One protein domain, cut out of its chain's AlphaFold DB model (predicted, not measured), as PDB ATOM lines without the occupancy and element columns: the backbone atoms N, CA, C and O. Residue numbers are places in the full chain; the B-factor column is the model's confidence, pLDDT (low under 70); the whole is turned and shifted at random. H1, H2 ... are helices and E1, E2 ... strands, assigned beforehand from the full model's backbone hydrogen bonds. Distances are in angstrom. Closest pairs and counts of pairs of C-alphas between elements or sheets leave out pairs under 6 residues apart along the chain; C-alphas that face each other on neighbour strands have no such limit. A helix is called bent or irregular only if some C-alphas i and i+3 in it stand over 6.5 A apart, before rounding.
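AT A GLANCE: This is residues 26 to 138 of the 401 residues of an uncharacterized protein of Capnocytophaga sp. oral taxon 878 (UniProt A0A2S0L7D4). A twisted sheet of four strands has two helices, H1 and H2, side by side over one face, while a small hairpin, E3 and E4, lies over part of the opposite face. The 113 printed residues hold, in order, E1 H1 E2 E3 E4 E5 E6 H2; the sheet's order is E2 E1 E5 E6, mixed. The class is mixed, helices and strands, with 56 residues, under half, in named elements. The whole is compact, radius of gyration of the C-alphas 13.3 A, and flat, spanning 33 by 33 by 17 A.

IN THESE COORDINATES: In the sheet, E2 is residues 65 to 72, 19.7 A; E1, 32 to 38, 19.2 A, begins at C-alpha 32 (21.192, -13.906, 48.210); E5 is 101 to 106, 16.5 A; E6 is 115 to 118. H1 is 45 to 58, 20.0 A. H2, 123 to 132, 13.2 A, ends at C-alpha 132 (20.467, -8.207, 34.632). E3 is 77 to 80 and E4 is 87 to 89.

HOW THE PARTS SIT: E2 and E1 are parallel, N 35 to O 67 2.8 A; with H1 they form a strand-helix-strand unit, two parallel neighbours joined through a helix, its crossover right-handed. E1 and E5 are antiparallel, N 34 to O 104 2.8 A. The hairpin E5 and E6 has N 105 to O 115 at 2.9 A, and the hairpin E3 and E4 has N 78 to O 88 at 2.9 A. H1 and H2 make two layers with the sheet, helices on one face, at heights of 9.5 A and 9.6 A. They touch, closest C-alphas Leu 55 and Thr 124, 6.2 A, at a shallow tilt of 20 degrees, the same way. H2 is only just irregular: C-alphas 126 and 129 are 6.9 A apart. O i to N i+4 pairs are within hydrogen-bond range throughout H1 and in 4 of 6 in H2.

THE WHOLE: The farthest C-alphas, Phe 61 and Asp 93, are 36.4 A apart. The printed part has no cut. The link E4 to E5, 11 residues, is long; residues 92 to 98 are under pLDDT 70.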
ATOM      1  N   ILE A  26      18.634 -21.018  54.460       93.88
ATOM      2  CA  ILE A  26      18.498 -19.703  53.839       93.88
ATOM      3  C   ILE A  26      17.043 -19.238  53.963       93.88
ATOM      4  O   ILE A  26      16.147 -19.778  53.311       93.88
ATOM      5  N   LYS A  27      16.826 -18.227  54.811       92.12
ATOM      6  CA  LYS A  27      15.511 -17.619  55.077       92.12
ATOM      7  C   LYS A  27      15.045 -16.735  53.928       92.12
ATOM      8  O   LYS A  27      15.865 -16.079  53.283       92.12
ATOM      9  N   ALA A  28      13.731 -16.673  53.728       90.38
ATOM     10  CA  ALA A  28      13.112 -15.777  52.761       90.38
ATOM     11  C   ALA A  28      13.359 -14.302  53.111       90.38
ATOM     12  O   ALA A  28      13.579 -13.932  54.267       90.38
ATOM     13  N   GLY A  29      13.302 -13.437  52.098       89.88
ATOM     14  CA  GLY A  29      13.429 -11.992  52.264       89.88
ATOM     15  C   GLY A  29      14.345 -11.356  51.232       89.88
ATOM     16  O   GLY A  29      13.885 -10.916  50.181       89.88
ATOM     17  N   LYS A  30      15.636 -11.229  51.556       91.75
ATOM     18  CA  LYS A  30      16.595 -10.541  50.681       91.75
ATOM     19  C   LYS A  30      17.140 -11.478  49.599       91.75
ATOM     20  O   LYS A  30      17.386 -12.647  49.894       91.75
ATOM     21  N   PRO A  31      17.404 -10.961  48.385       96.12
ATOM     22  CA  PRO A  31      18.187 -11.678  47.394       96.12
ATOM     23  C   PRO A  31      19.541 -12.105  47.966       96.12
ATOM     24  O   PRO A  31      20.189 -11.337  48.681       96.12
ATOM     25  N   VAL A  32      19.981 -13.315  47.643       97.12
ATOM     26  CA  VAL A  32      21.192 -13.906  48.210       97.12
ATOM     27  C   VAL A  32      21.949 -14.715  47.169       97.12
ATOM     28  O   VAL A  32      21.366 -15.489  46.410       97.12
ATOM     29  N   PHE A  33      23.267 -14.545  47.161       98.12
ATOM     30  CA  PHE A  33      24.194 -15.520  46.617       98.12
ATOM     31  C   PHE A  33      24.719 -16.411  47.738       98.12
ATOM     32  O   PHE A  33      25.084 -15.923  48.803       98.12
ATOM     33  N   VAL A  34      24.802 -17.711  47.489       97.12
ATOM     34  CA  VAL A  34      25.427 -18.677  48.392       97.12
ATOM     35  C   VAL A  34      26.575 -19.351  47.657       97.12
ATOM     36  O   VAL A  34      26.347 -20.053  46.672       97.12
ATOM     37  N   ILE A  35      27.799 -19.150  48.140       95.50
ATOM     38  CA  ILE A  35      28.977 -19.900  47.706       95.50
ATOM     39  C   ILE A  35      29.100 -21.124  48.606       95.50
ATOM     40  O   ILE A  35      29.400 -21.029  49.796       95.50
ATOM     41  N   ALA A  36      28.839 -22.286  48.027       92.88
ATOM     42  CA  ALA A  36      28.775 -23.556  48.718       92.88
ATOM     43  C   ALA A  36      29.992 -24.413  48.369       92.88
ATOM     44  O   ALA A  36      30.323 -24.582  47.194       92.88
ATOM     45  N   LYS A  37      30.629 -25.009  49.377       90.19
ATOM     46  CA  LYS A  37      31.796 -25.882  49.218       90.19
ATOM     47  C   LYS A  37      31.680 -27.111  50.122       90.19
ATOM     48  O   LYS A  37      31.250 -27.029  51.273       90.19
ATOM     49  N   ARG A  38      32.093 -28.272  49.600       88.06
ATOM     50  CA  ARG A  38      32.240 -29.498  50.403       88.06
ATOM     51  C   ARG A  38      33.494 -29.456  51.271       88.06
ATOM     52  O   ARG A  38      34.544 -28.985  50.837       88.06
ATOM     53  N   ASN A  39      33.423 -30.067  52.450       84.81
ATOM     54  CA  ASN A  39      34.518 -30.088  53.428       84.81
ATOM     55  C   ASN A  39      35.857 -30.650  52.903       84.81
ATOM     56  O   ASN A  39      36.921 -30.281  53.389       84.81
ATOM     57  N   ASN A  40      35.825 -31.540  51.914       83.06
ATOM     58  CA  ASN A  40      37.001 -32.188  51.336       83.06
ATOM     59  C   ASN A  40      37.478 -31.542  50.023       83.06
ATOM     60  O   ASN A  40      38.436 -32.024  49.421       83.06
ATOM     61  N   CYS A  41      36.830 -30.465  49.575       85.25
ATOM     62  CA  CYS A  41      37.130 -29.787  48.322       85.25
ATOM     63  C   CYS A  41      38.468 -29.032  48.393       85.25
ATOM     64  O   CYS A  41      38.669 -28.180  49.264       85.25
ATOM     65  N   ARG A  42      39.376 -29.293  47.444       83.25
ATOM     66  CA  ARG A  42      40.739 -28.720  47.405       83.25
ATOM     67  C   ARG A  42      40.828 -27.321  46.776       83.25
ATOM     68  O   ARG A  42      41.832 -26.977  46.167       83.25
ATOM     69  N   ILE A  43      39.776 -26.521  46.911       84.31
ATOM     70  CA  ILE A  43      39.771 -25.117  46.488       84.31
ATOM     71  C   ILE A  43      40.333 -24.246  47.614       84.31
ATOM     72  O   ILE A  43      39.894 -24.366  48.763       84.31
ATOM     73  N   LEU A  44      41.291 -23.380  47.279       84.69
ATOM     74  CA  LEU A  44      41.903 -22.420  48.202       84.69
ATOM     75  C   LEU A  44      40.901 -21.326  48.598       84.69
ATOM     76  O   LEU A  44      40.036 -20.960  47.805       84.69
ATOM     77  N   SER A  45      41.010 -20.804  49.824       86.62
ATOM     78  CA  SER A  45      40.107 -19.756  50.329       86.62
ATOM     79  C   SER A  45      40.178 -18.477  49.496       86.62
ATOM     80  O   SER A  45      39.143 -17.902  49.194       86.62
ATOM     81  N   GLU A  46      41.367 -18.110  49.012       90.06
ATOM     82  CA  GLU A  46      41.574 -16.935  48.154       90.06
ATOM     83  C   GLU A  46      40.705 -16.947  46.884       90.06
ATOM     84  O   GLU A  46      40.257 -15.900  46.422       90.06
ATOM     85  N   ASN A  47      40.400 -18.131  46.344       90.56
ATOM     86  CA  ASN A  47      39.533 -18.271  45.177       90.56
ATOM     87  C   ASN A  47      38.059 -18.038  45.529       90.56
ATOM     88  O   ASN A  47      37.319 -17.496  44.711       90.56
ATOM     89  N   ILE A  48      37.642 -18.419  46.741       92.00
ATOM     90  CA  ILE A  48      36.299 -18.142  47.267       92.00
ATOM     91  C   ILE A  48      36.149 -16.646  47.544       92.00
ATOM     92  O   ILE A  48      35.178 -16.045  47.091       92.00
ATOM     93  N   ASP A  49      37.132 -16.042  48.214       94.06
ATOM     94  CA  ASP A  49      37.143 -14.610  48.533       94.06
ATOM     95  C   ASP A  49      37.092 -13.756  47.258       94.06
ATOM     96  O   ASP A  49      36.353 -12.768  47.175       94.06
ATOM     97  N   ARG A  50      37.839 -14.172  46.225       94.19
ATOM     98  CA  ARG A  50      37.814 -13.540  44.903       94.19
ATOM     99  C   ARG A  50      36.428 -13.618  44.268       94.19
ATOM    100  O   ARG A  50      35.912 -12.586  43.846       94.19
ATOM    101  N   GLU A  51      35.809 -14.798  44.227       95.25
ATOM    102  CA  GLU A  51      34.479 -14.955  43.621       95.25
ATOM    103  C   GLU A  51      33.399 -14.191  44.398       95.25
ATOM    104  O   GLU A  51      32.548 -13.531  43.802       95.25
ATOM    105  N   LYS A  52      33.460 -14.205  45.733       95.94
ATOM    106  CA  LYS A  52      32.582 -13.397  46.585       95.94
ATOM    107  C   LYS A  52      32.676 -11.917  46.242       95.94
ATOM    108  O   LYS A  52      31.650 -11.280  46.022       95.94
ATOM    109  N   THR A  53      33.897 -11.397  46.141       95.69
ATOM    110  CA  THR A  53      34.145  -9.992  45.797       95.69
ATOM    111  C   THR A  53      33.562  -9.641  44.423       95.69
ATOM    112  O   THR A  53      32.961  -8.575  44.260       95.69
ATOM    113  N   GLU A  54      33.691 -10.534  43.437       95.88
ATOM    114  CA  GLU A  54      33.093 -10.356  42.108       95.88
ATOM    115  C   GLU A  54      31.563 -10.314  42.178       95.88
ATOM    116  O   GLU A  54      30.949  -9.407  41.615       95.88
ATOM    117  N   LEU A  55      30.933 -11.240  42.905       96.62
ATOM    118  CA  LEU A  55      29.477 -11.269  43.065       96.62
ATOM    119  C   LEU A  55      28.954 -10.015  43.781       96.62
ATOM    120  O   LEU A  55      28.014  -9.376  43.301       96.62
ATOM    121  N   GLU A  56      29.582  -9.617  44.889       95.38
ATOM    122  CA  GLU A  56      29.222  -8.405  45.639       95.38
ATOM    123  C   GLU A  56      29.342  -7.150  44.767       95.38
ATOM    124  O   GLU A  56      28.454  -6.294  44.769       95.38
ATOM    125  N   THR A  57      30.412  -7.051  43.977       94.75
ATOM    126  CA  THR A  57      30.678  -5.891  43.120       94.75
ATOM    127  C   THR A  57      29.714  -5.833  41.937       94.75
ATOM    128  O   THR A  57      29.060  -4.812  41.708       94.75
ATOM    129  N   ASN A  58      29.590  -6.932  41.194       95.44
ATOM    130  CA  ASN A  58      28.859  -6.971  39.927       95.44
ATOM    131  C   ASN A  58      27.335  -6.954  40.112       95.44
ATOM    132  O   ASN A  58      26.613  -6.467  39.235       95.44
ATOM    133  N   PHE A  59      26.836  -7.423  41.262       95.38
ATOM    134  CA  PHE A  59      25.403  -7.488  41.570       95.38
ATOM    135  C   PHE A  59      24.963  -6.540  42.690       95.38
ATOM    136  O   PHE A  59      23.814  -6.610  43.124       95.38
ATOM    137  N   LYS A  60      25.812  -5.589  43.111       92.06
ATOM    138  CA  LYS A  60      25.527  -4.615  44.183       92.06
ATOM    139  C   LYS A  60      24.142  -3.960  44.095       92.06
ATOM    140  O   LYS A  60      23.482  -3.745  45.106       92.06
ATOM    141  N   PHE A  61      23.683  -3.640  42.887       90.69
ATOM    142  CA  PHE A  61      22.400  -2.965  42.667       90.69
ATOM    143  C   PHE A  61      21.168  -3.842  42.934       90.69
ATOM    144  O   PHE A  61      20.076  -3.309  43.102       90.69
ATOM    145  N   LEU A  62      21.332  -5.166  42.979       92.12
ATOM    146  CA  LEU A  62      20.280  -6.088  43.404       92.12
ATOM    147  C   LEU A  62      20.125  -6.123  44.932       92.12
ATOM    148  O   LEU A  62      19.232  -6.806  45.423       92.12
ATOM    149  N   ASN A  63      20.979  -5.404  45.676       92.06
ATOM    150  CA  ASN A  63      21.018  -5.425  47.140       92.06
ATOM    151  C   ASN A  63      21.129  -6.861  47.687       92.06
ATOM    152  O   ASN A  63      20.444  -7.231  48.644       92.06
ATOM    153  N   VAL A  64      21.953  -7.674  47.016       92.06
ATOM    154  CA  VAL A  64      22.194  -9.076  47.363       92.06
ATOM    155  C   VAL A  64      23.077  -9.195  48.597       92.06
ATOM    156  O   VAL A  64      24.037  -8.445  48.764       92.06
ATOM    157  N   GLU A  65      22.779 -10.181  49.432       94.50
ATOM    158  CA  GLU A  65      23.720 -10.710  50.416       94.50
ATOM    159  C   GLU A  65      24.582 -11.798  49.758       94.50
ATOM    160  O   GLU A  65      24.069 -12.569  48.950       94.50
ATOM    161  N   VAL A  66      25.870 -11.902  50.093       95.69
ATOM    162  CA  VAL A  66      26.704 -13.039  49.668       95.69
ATOM    163  C   VAL A  66      27.119 -13.839  50.896       95.69
ATOM    164  O   VAL A  66      27.835 -13.345  51.765       95.69
ATOM    165  N   ARG A  67      26.632 -15.078  50.977       94.69
ATOM    166  CA  ARG A  67      26.893 -16.025  52.063       94.69
ATOM    167  C   ARG A  67      27.834 -17.130  51.622       94.69
ATOM    168  O   ARG A  67      27.837 -17.546  50.466       94.69
ATOM    169  N   GLU A  68      28.572 -17.654  52.585       94.25
ATOM    170  CA  GLU A  68      29.489 -18.770  52.401       94.25
ATOM    171  C   GLU A  68      29.022 -19.965  53.229       94.25
ATOM    172  O   GLU A  68      28.673 -19.825  54.398       94.25
ATOM    173  N   VAL A  69      29.039 -21.149  52.622       93.00
ATOM    174  CA  VAL A  69      28.718 -22.420  53.276       93.00
ATOM    175  C   VAL A  69      29.816 -23.417  52.915       93.00
ATOM    176  O   VAL A  69      29.733 -24.115  51.903       93.00
ATOM    177  N   LEU A  70      30.905 -23.432  53.693       87.88
ATOM    178  CA  LEU A  70      32.192 -23.982  53.228       87.88
ATOM    179  C   LEU A  70      32.524 -25.412  53.674       87.88
ATOM    180  O   LEU A  70      33.511 -25.985  53.205       87.88
ATOM    181  N   SER A  71      31.731 -25.984  54.579       85.31
ATOM    182  CA  SER A  71      32.045 -27.257  55.246       85.31
ATOM    183  C   SER A  71      30.942 -28.308  55.104       85.31
ATOM    184  O   SER A  71      30.730 -29.107  56.016       85.31
ATOM    185  N   LEU A  72      30.265 -28.355  53.951       87.44
ATOM    186  CA  LEU A  72      29.189 -29.322  53.706       87.44
ATOM    187  C   LEU A  72      29.721 -30.760  53.656       87.44
ATOM    188  O   LEU A  72      30.633 -31.081  52.880       87.44
ATOM    189  N   LYS A  73      29.132 -31.644  54.463       86.12
ATOM    190  CA  LYS A  73      29.398 -33.088  54.420       86.12
ATOM    191  C   LYS A  73      28.632 -33.751  53.274       86.12
ATOM    192  O   LYS A  73      27.708 -33.193  52.687       86.12
ATOM    193  N   LYS A  74      29.013 -34.991  52.945       81.94
ATOM    194  CA  LYS A  74      28.280 -35.797  51.957       81.94
ATOM    195  C   LYS A  74      26.834 -35.991  52.429       81.94
ATOM    196  O   LYS A  74      26.624 -36.435  53.551       81.94
ATOM    197  N   GLY A  75      25.870 -35.688  51.562       82.69
ATOM    198  CA  GLY A  75      24.439 -35.791  51.869       82.69
ATOM    199  C   GLY A  75      23.848 -34.572  52.581       82.69
ATOM    200  O   GLY A  75      22.630 -34.500  52.708       82.69
ATOM    201  N   GLU A  76      24.664 -33.597  52.994       88.81
ATOM    202  CA  GLU A  76      24.158 -32.298  53.444       88.81
ATOM    203  C   GLU A  76      23.827 -31.417  52.233       88.81
ATOM    204  O   GLU A  76      24.512 -31.446  51.204       88.81
ATOM    205  N   GLY A  77      22.757 -30.638  52.357       91.06
ATOM    206  CA  GLY A  77      22.300 -29.703  51.338       91.06
ATOM    207  C   GLY A  77      21.932 -28.360  51.950       91.06
ATOM    208  O   GLY A  77      21.737 -28.248  53.161       91.06
ATOM    209  N   ILE A  78      21.849 -27.347  51.096       95.00
ATOM    210  CA  ILE A  78      21.432 -25.998  51.469       95.00
ATOM    211  C   ILE A  78      19.927 -25.906  51.270       95.00
ATOM    212  O   ILE A  78      19.438 -26.118  50.160       95.00
ATOM    213  N   GLN A  79      19.207 -25.625  52.348       95.19
ATOM    214  CA  GLN A  79      17.753 -25.535  52.375       95.19
ATOM    215  C   GLN A  79      17.310 -24.085  52.189       95.19
ATOM    216  O   GLN A  79      17.831 -23.192  52.855       95.19
ATOM    217  N   PHE A  80      16.336 -23.866  51.311       95.69
ATOM    218  CA  PHE A  80      15.746 -22.556  51.043       95.69
ATOM    219  C   PHE A  80      14.309 -22.509  51.572       95.69
ATOM    220  O   PHE A  80      13.534 -23.446  51.381       95.69
ATOM    221  N   GLU A  81      13.950 -21.414  52.240       94.19
ATOM    222  CA  GLU A  81      12.602 -21.161  52.763       94.19
ATOM    223  C   GLU A  81      11.648 -20.684  51.653       94.19
ATOM    224  O   GLU A  81      11.097 -19.585  51.689       94.19
ATOM    225  N   ASN A  82      11.477 -21.509  50.624       94.31
ATOM    226  CA  ASN A  82      10.460 -21.321  49.599       94.31
ATOM    227  C   ASN A  82       9.319 -22.338  49.771       94.31
ATOM    228  O   ASN A  82       9.427 -23.299  50.532       94.31
ATOM    229  N   GLU A  83       8.210 -22.123  49.067       93.06
ATOM    230  CA  GLU A  83       7.016 -22.980  49.119       93.06
ATOM    231  C   GLU A  83       7.306 -24.412  48.648       93.06
ATOM    232  O   GLU A  83       6.667 -25.358  49.100       93.06
ATOM    233  N   ALA A  84       8.302 -24.580  47.774       93.38
ATOM    234  CA  ALA A  84       8.767 -25.880  47.302       93.38
ATOM    235  C   ALA A  84       9.709 -26.598  48.289       93.38
ATOM    236  O   ALA A  84      10.056 -27.758  48.059       93.38
ATOM    237  N   HIS A  85      10.140 -25.932  49.367       91.81
ATOM    238  CA  HIS A  85      11.140 -26.420  50.319       91.81
ATOM    239  C   HIS A  85      12.416 -26.950  49.638       91.81
ATOM    240  O   HIS A  85      12.929 -28.030  49.956       91.81
ATOM    241  N   THR A  86      12.928 -26.201  48.658       96.00
ATOM    242  CA  THR A  86      14.044 -26.631  47.814       96.00
ATOM    243  C   THR A  86      15.305 -26.878  48.640       96.00
ATOM    244  O   THR A  86      15.731 -26.046  49.440       96.00
ATOM    245  N   THR A  87      15.953 -28.020  48.394       95.62
ATOM    246  CA  THR A  87      17.275 -28.342  48.944       95.62
ATOM    247  C   THR A  87      18.280 -28.522  47.812       95.62
ATOM    248  O   THR A  87      18.095 -29.370  46.940       95.62
ATOM    249  N   VAL A  88      19.366 -27.748  47.832       93.94
ATOM    250  CA  VAL A  88      20.453 -27.850  46.852       93.94
ATOM    251  C   VAL A  88      21.610 -28.645  47.445       93.94
ATOM    252  O   VAL A  88      22.257 -28.215  48.397       93.94
ATOM    253  N   TYR A  89      21.909 -29.793  46.844       90.69
ATOM    254  CA  TYR A  89      23.050 -30.634  47.212       90.69
ATOM    255  C   TYR A  89      24.265 -30.322  46.341       90.69
ATOM    256  O   TYR A  89      24.112 -29.994  45.164       90.69
ATOM    257  N   ILE A  90      25.480 -30.483  46.870       85.94
ATOM    258  CA  ILE A  90      26.694 -30.514  46.042       85.94
ATOM    259  C   ILE A  90      26.921 -31.962  45.587       85.94
ATOM    260  O   ILE A  90      27.253 -32.835  46.386       85.94
ATOM    261  N   GLU A  91      26.687 -32.210  44.298       73.19
ATOM    262  CA  GLU A  91      26.833 -33.519  43.645       73.19
ATOM    263  C   GLU A  91      28.309 -33.825  43.348       73.19
ATOM    264  O   GLU A  91      29.054 -32.916  43.009       73.19
ATOM    265  N   GLY A  92      28.709 -35.101  43.392       64.00
ATOM    266  CA  GLY A  92      30.017 -35.574  42.912       64.00
ATOM    267  C   GLY A  92      30.930 -36.121  44.011       64.00
ATOM    268  O   GLY A  92      30.971 -35.590  45.115       64.00
ATOM    269  N   ASP A  93      31.669 -37.195  43.719       60.53
ATOM    270  CA  ASP A  93      32.651 -37.807  44.637       60.53
ATOM    271  C   ASP A  93      34.082 -37.259  44.452       60.53
ATOM    272  O   ASP A  93      34.977 -37.578  45.236       60.53
ATOM    273  N   ASN A  94      34.298 -36.405  43.443       62.09
ATOM    274  CA  ASN A  94      35.596 -35.801  43.159       62.09
ATOM    275  C   ASN A  94      35.810 -34.522  43.973       62.09
ATOM    276  O   ASN A  94      35.049 -33.564  43.891       62.09
ATOM    277  N   ASN A  95      36.921 -34.487  44.702       66.94
ATOM    278  CA  ASN A  95      37.292 -33.399  45.611       66.94
ATOM    279  C   ASN A  95      38.043 -32.246  44.915       66.94
ATOM    280  O   ASN A  95      38.776 -31.496  45.565       66.94
ATOM    281  N   LEU A  96      37.927 -32.148  43.588       63.06
ATOM    282  CA  LEU A  96      38.701 -31.243  42.743       63.06
ATOM    283  C   LEU A  96      37.772 -30.342  41.918       63.06
ATOM    284  O   LEU A  96      36.881 -30.835  41.224       63.06
ATOM    285  N   GLY A  97      38.040 -29.034  41.968       63.16
ATOM    286  CA  GLY A  97      37.464 -28.019  41.082       63.16
ATOM    287  C   GLY A  97      35.968 -27.769  41.207       63.16
ATOM    288  O   GLY A  97      35.385 -27.887  42.286       63.16
ATOM    289  N   ASP A  98      35.363 -27.425  40.069       66.00
ATOM    290  CA  ASP A  98      33.959 -27.014  39.943       66.00
ATOM    291  C   ASP A  98      32.946 -28.086  40.371       66.00
ATOM    292  O   ASP A  98      31.776 -27.800  40.606       66.00
ATOM    293  N   ASN A  99      33.393 -29.333  40.527       73.19
ATOM    294  CA  ASN A  99      32.546 -30.443  40.957       73.19
ATOM    295  C   ASN A  99      32.318 -30.479  42.474       73.19
ATOM    296  O   ASN A  99      31.422 -31.176  42.933       73.19
ATOM    297  N   CYS A 100      33.116 -29.761  43.270       84.56
ATOM    298  CA  CYS A 100      32.977 -29.738  44.729       84.56
ATOM    299  C   CYS A 100      32.535 -28.380  45.289       84.56
ATOM    300  O   CYS A 100      32.522 -28.190  46.513       84.56
ATOM    301  N   THR A 101      32.128 -27.469  44.398       89.56
ATOM    302  CA  THR A 101      31.578 -26.147  44.709       89.56
ATOM    303  C   THR A 101      30.328 -25.846  43.892       89.56
ATOM    304  O   THR A 101      30.113 -26.395  42.812       89.56
ATOM    305  N   LYS A 102      29.472 -24.980  44.430       93.12
ATOM    306  CA  LYS A 102      28.340 -24.395  43.713       93.12
ATOM    307  C   LYS A 102      28.200 -22.937  44.113       93.12
ATOM    308  O   LYS A 102      28.352 -22.617  45.289       93.12
ATOM    309  N   VAL A 103      27.817 -22.092  43.168       96.19
ATOM    310  CA  VAL A 103      27.302 -20.755  43.470       96.19
ATOM    311  C   VAL A 103      25.810 -20.753  43.182       96.19
ATOM    312  O   VAL A 103      25.363 -21.216  42.134       96.19
ATOM    313  N   ILE A 104      25.016 -20.292  44.140       97.25
ATOM    314  CA  ILE A 104      23.556 -20.348  44.082       97.25
ATOM    315  C   ILE A 104      23.025 -18.933  44.220       97.25
ATOM    316  O   ILE A 104      23.447 -18.228  45.125       97.25
ATOM    317  N   PHE A 105      22.095 -18.528  43.364       97.94
ATOM    318  CA  PHE A 105      21.347 -17.287  43.530       97.94
ATOM    319  C   PHE A 105      19.900 -17.589  43.896       97.94
ATOM    320  O   PHE A 105      19.271 -18.430  43.257       97.94
ATOM    321  N   TRP A 106      19.339 -16.849  44.843       97.56
ATOM    322  CA  TRP A 106      17.905 -16.844  45.111       97.56
ATOM    323  C   TRP A 106      17.425 -15.413  45.341       97.56
ATOM    324  O   TRP A 106      18.106 -14.634  46.000       97.56
ATOM    325  N   ASP A 107      16.264 -15.046  44.794       95.31
ATOM    326  CA  ASP A 107      15.737 -13.678  44.905       95.31
ATOM    327  C   ASP A 107      15.002 -13.407  46.232       95.31
ATOM    328  O   ASP A 107      14.545 -12.287  46.457       95.31
ATOM    329  N   GLY A 108      14.912 -14.417  47.107       94.44
ATOM    330  CA  GLY A 108      14.326 -14.322  48.443       94.44
ATOM    331  C   GLY A 108      12.801 -14.438  48.487       94.44
ATOM    332  O   GLY A 108      12.226 -14.309  49.569       94.44
ATOM    333  N   LYS A 109      12.122 -14.663  47.352       95.62
ATOM    334  CA  LYS A 109      10.659 -14.819  47.310       95.62
ATOM    335  C   LYS A 109      10.247 -16.260  47.591       95.62
ATOM    336  O   LYS A 109      10.814 -17.190  47.027       95.62
ATOM    337  N   SER A 110       9.185 -16.447  48.378       93.00
ATOM    338  CA  SER A 110       8.650 -17.780  48.699       93.00
ATOM    339  C   SER A 110       8.205 -18.569  47.462       93.00
ATOM    340  O   SER A 110       8.227 -19.793  47.478       93.00
ATOM    341  N   THR A 111       7.830 -17.875  46.388       94.94
ATOM    342  CA  THR A 111       7.315 -18.463  45.145       94.94
ATOM    343  C   THR A 111       8.396 -18.779  44.107       94.94
ATOM    344  O   THR A 111       8.064 -19.262  43.025       94.94
ATOM    345  N   SER A 112       9.668 -18.471  44.376       94.44
ATOM    346  CA  SER A 112      10.768 -18.677  43.428       94.44
ATOM    347  C   SER A 112      11.699 -19.809  43.864       94.44
ATOM    348  O   SER A 112      11.903 -20.064  45.054       94.44
ATOM    349  N   ASP A 113      12.307 -20.464  42.876       95.12
ATOM    350  CA  ASP A 113      13.329 -21.483  43.093       95.12
ATOM    351  C   ASP A 113      14.746 -20.897  42.961       95.12
ATOM    352  O   ASP A 113      14.974 -19.973  42.168       95.12
ATOM    353  N   PRO A 114      15.732 -21.436  43.702       96.62
ATOM    354  CA  PRO A 114      17.128 -21.044  43.566       96.62
ATOM    355  C   PRO A 114      17.708 -21.430  42.194       96.62
ATOM    356  O   PRO A 114      17.508 -22.531  41.681       96.62
ATOM    357  N   ILE A 115      18.516 -20.537  41.623       96.94
ATOM    358  CA  ILE A 115      19.268 -20.746  40.383       96.94
ATOM    359  C   ILE A 115      20.668 -21.247  40.739       96.94
ATOM    360  O   ILE A 115      21.409 -20.577  41.458       96.94
ATOM    361  N   VAL A 116      21.060 -22.403  40.202       95.50
ATOM    362  CA  VAL A 116      22.299 -23.093  40.590       95.50
ATOM    363  C   VAL A 116      23.341 -23.052  39.474       95.50
ATOM    364  O   VAL A 116      23.113 -23.565  38.378       95.50
ATOM    365  N   TYR A 117      24.520 -22.518  39.788       94.75
ATOM    366  CA  TYR A 117      25.732 -22.652  38.991       94.75
ATOM    367  C   TYR A 117      26.602 -23.794  39.540       94.75
ATOM    368  O   TYR A 117      26.869 -23.869  40.742       94.75
ATOM    369  N   LYS A 118      27.004 -24.720  38.660       90.56
ATOM    370  CA  LYS A 118      27.932 -25.808  38.993       90.56
ATOM    371  C   LYS A 118      29.353 -25.290  38.784       90.56
ATOM    372  O   LYS A 118      29.759 -25.133  37.636       90.56
ATOM    373  N   GLY A 119      30.048 -25.016  39.879       89.62
ATOM    374  CA  GLY A 119      31.384 -24.444  39.865       89.62
ATOM    375  C   GLY A 119      31.554 -23.268  40.807       89.62
ATOM    376  O   GLY A 119      30.602 -22.837  41.465       89.62
ATOM    377  N   LEU A 120      32.792 -22.784  40.863       91.31
ATOM    378  CA  LEU A 120      33.145 -21.568  41.586       91.31
ATOM    379  C   LEU A 120      33.375 -20.404  40.625       91.31
ATOM    380  O   LEU A 120      32.839 -19.326  40.844       91.31
ATOM    381  N   TYR A 121      34.164 -20.616  39.577       91.62
ATOM    382  CA  TYR A 121      34.632 -19.538  38.709       91.62
ATOM    383  C   TYR A 121      33.592 -19.164  37.658       91.62
ATOM    384  O   TYR A 121      32.900 -20.021  37.144       91.62
ATOM    385  N   LEU A 122      33.555 -17.903  37.246       93.56
ATOM    386  CA  LEU A 122      32.692 -17.353  36.197       93.56
ATOM    387  C   LEU A 122      31.212 -17.306  36.596       93.56
ATOM    388  O   LEU A 122      30.316 -17.338  35.740       93.56
ATOM    389  N   SER A 123      30.929 -17.191  37.897       94.56
ATOM    390  CA  SER A 123      29.551 -17.058  38.369       94.56
ATOM    391  C   SER A 123      28.941 -15.752  37.866       94.56
ATOM    392  O   SER A 123      27.784 -15.738  37.442       94.56
ATOM    393  N   THR A 124      29.712 -14.660  37.809       95.31
ATOM    394  CA  THR A 124      29.258 -13.385  37.222       95.31
ATOM    395  C   THR A 124      28.763 -13.562  35.790       95.31
ATOM    396  O   THR A 124      27.663 -13.121  35.441       95.31
ATOM    397  N   GLU A 125      29.545 -14.229  34.951       95.75
ATOM    398  CA  GLU A 125      29.225 -14.509  33.557       95.75
ATOM    399  C   GLU A 125      27.975 -15.389  33.451       95.75
ATOM    400  O   GLU A 125      27.125 -15.166  32.583       95.75
ATOM    401  N   TYR A 126      27.823 -16.357  34.358       95.75
ATOM    402  CA  TYR A 126      26.659 -17.233  34.398       95.75
ATOM    403  C   TYR A 126      25.373 -16.499  34.816       95.75
ATOM    404  O   TYR A 126      24.326 -16.674  34.176       95.75
ATOM    405  N   PHE A 127      25.417 -15.701  35.885       96.81
ATOM    406  CA  PHE A 127      24.237 -15.072  36.487       96.81
ATOM    407  C   PHE A 127      23.846 -13.754  35.819       96.81
ATOM    408  O   PHE A 127      22.656 -13.466  35.707       96.81
ATOM    409  N   SER A 128      24.798 -12.968  35.315       95.94
ATOM    410  CA  SER A 128      24.507 -11.646  34.743       95.94
ATOM    411  C   SER A 128      23.439 -11.639  33.637       95.94
ATOM    412  O   SER A 128      22.494 -10.853  33.765       95.94
ATOM    413  N   PRO A 129      23.451 -12.522  32.614       94.81
ATOM    414  CA  PRO A 129      22.383 -12.526  31.615       94.81
ATOM    415  C   PRO A 129      21.026 -12.941  32.200       94.81
ATOM    416  O   PRO A 129      19.998 -12.498  31.692       94.81
ATOM    417  N   LYS A 130      21.013 -13.756  33.266       94.25
ATOM    418  CA  LYS A 130      19.783 -14.239  33.915       94.25
ATOM    419  C   LYS A 130      19.139 -13.169  34.790       94.25
ATOM    420  O   LYS A 130      17.920 -13.062  34.824       94.25
ATOM    421  N   LEU A 131      19.960 -12.380  35.478       94.12
ATOM    422  CA  LEU A 131      19.491 -11.431  36.485       94.12
ATOM    423  C   LEU A 131      19.393  -9.995  35.953       94.12
ATOM    424  O   LEU A 131      18.552  -9.227  36.409       94.12
ATOM    425  N   LEU A 132      20.246  -9.613  34.997       89.31
ATOM    426  CA  LEU A 132      20.467  -8.207  34.632       89.31
ATOM    427  C   LEU A 132      20.146  -7.880  33.172       89.31
ATOM    428  O   LEU A 132      20.265  -6.724  32.772       89.31
ATOM    429  N   LYS A 133      19.796  -8.884  32.353       82.31
ATOM    430  CA  LYS A 133      19.602  -8.757  30.892       82.31
ATOM    431  C   LYS A 133      20.806  -8.153  30.141       82.31
ATOM    432  O   LYS A 133      20.674  -7.735  28.994       82.31
ATOM    433  N   LYS A 134      21.987  -8.138  30.763       89.50
ATOM    434  CA  LYS A 134      23.277  -7.769  30.167       89.50
ATOM    435  C   LYS A 134      24.329  -8.786  30.582       89.50
ATOM    436  O   LYS A 134      24.244  -9.347  31.672       89.50
ATOM    437  N   LYS A 135      25.319  -9.009  29.724       91.12
ATOM    438  CA  LYS A 135      26.479  -9.838  30.059       91.12
ATOM    439  C   LYS A 135      27.494  -8.975  30.797       91.12
ATOM    440  O   LYS A 135      27.917  -7.949  30.271       91.12
ATOM    441  N   LEU A 136      27.836  -9.380  32.010       93.94
ATOM    442  CA  LEU A 136      28.990  -8.871  32.743       93.94
ATOM    443  C   LEU A 136      30.133  -9.879  32.624       93.94
ATOM    444  O   LEU A 136      29.890 -11.063  32.390       93.94
ATOM    445  N   GLN A 137      31.358  -9.391  32.780       92.94
ATOM    446  CA  GLN A 137      32.562 -10.210  32.867       92.94
ATOM    447  C   GLN A 137      33.244  -9.919  34.196       92.94
ATOM    448  O   GLN A 137      33.320  -8.762  34.609       92.94
ATOM    449  N   SER A 138      33.726 -10.969  34.846       94.56
ATOM    450  CA  SER A 138      34.520 -10.889  36.062       94.56
ATOM    451  C   SER A 138      35.830 -10.159  35.774       94.56
ATOM    452  O   SER A 138      36.431 -10.314  34.697       94.56
TER     453      SER A 138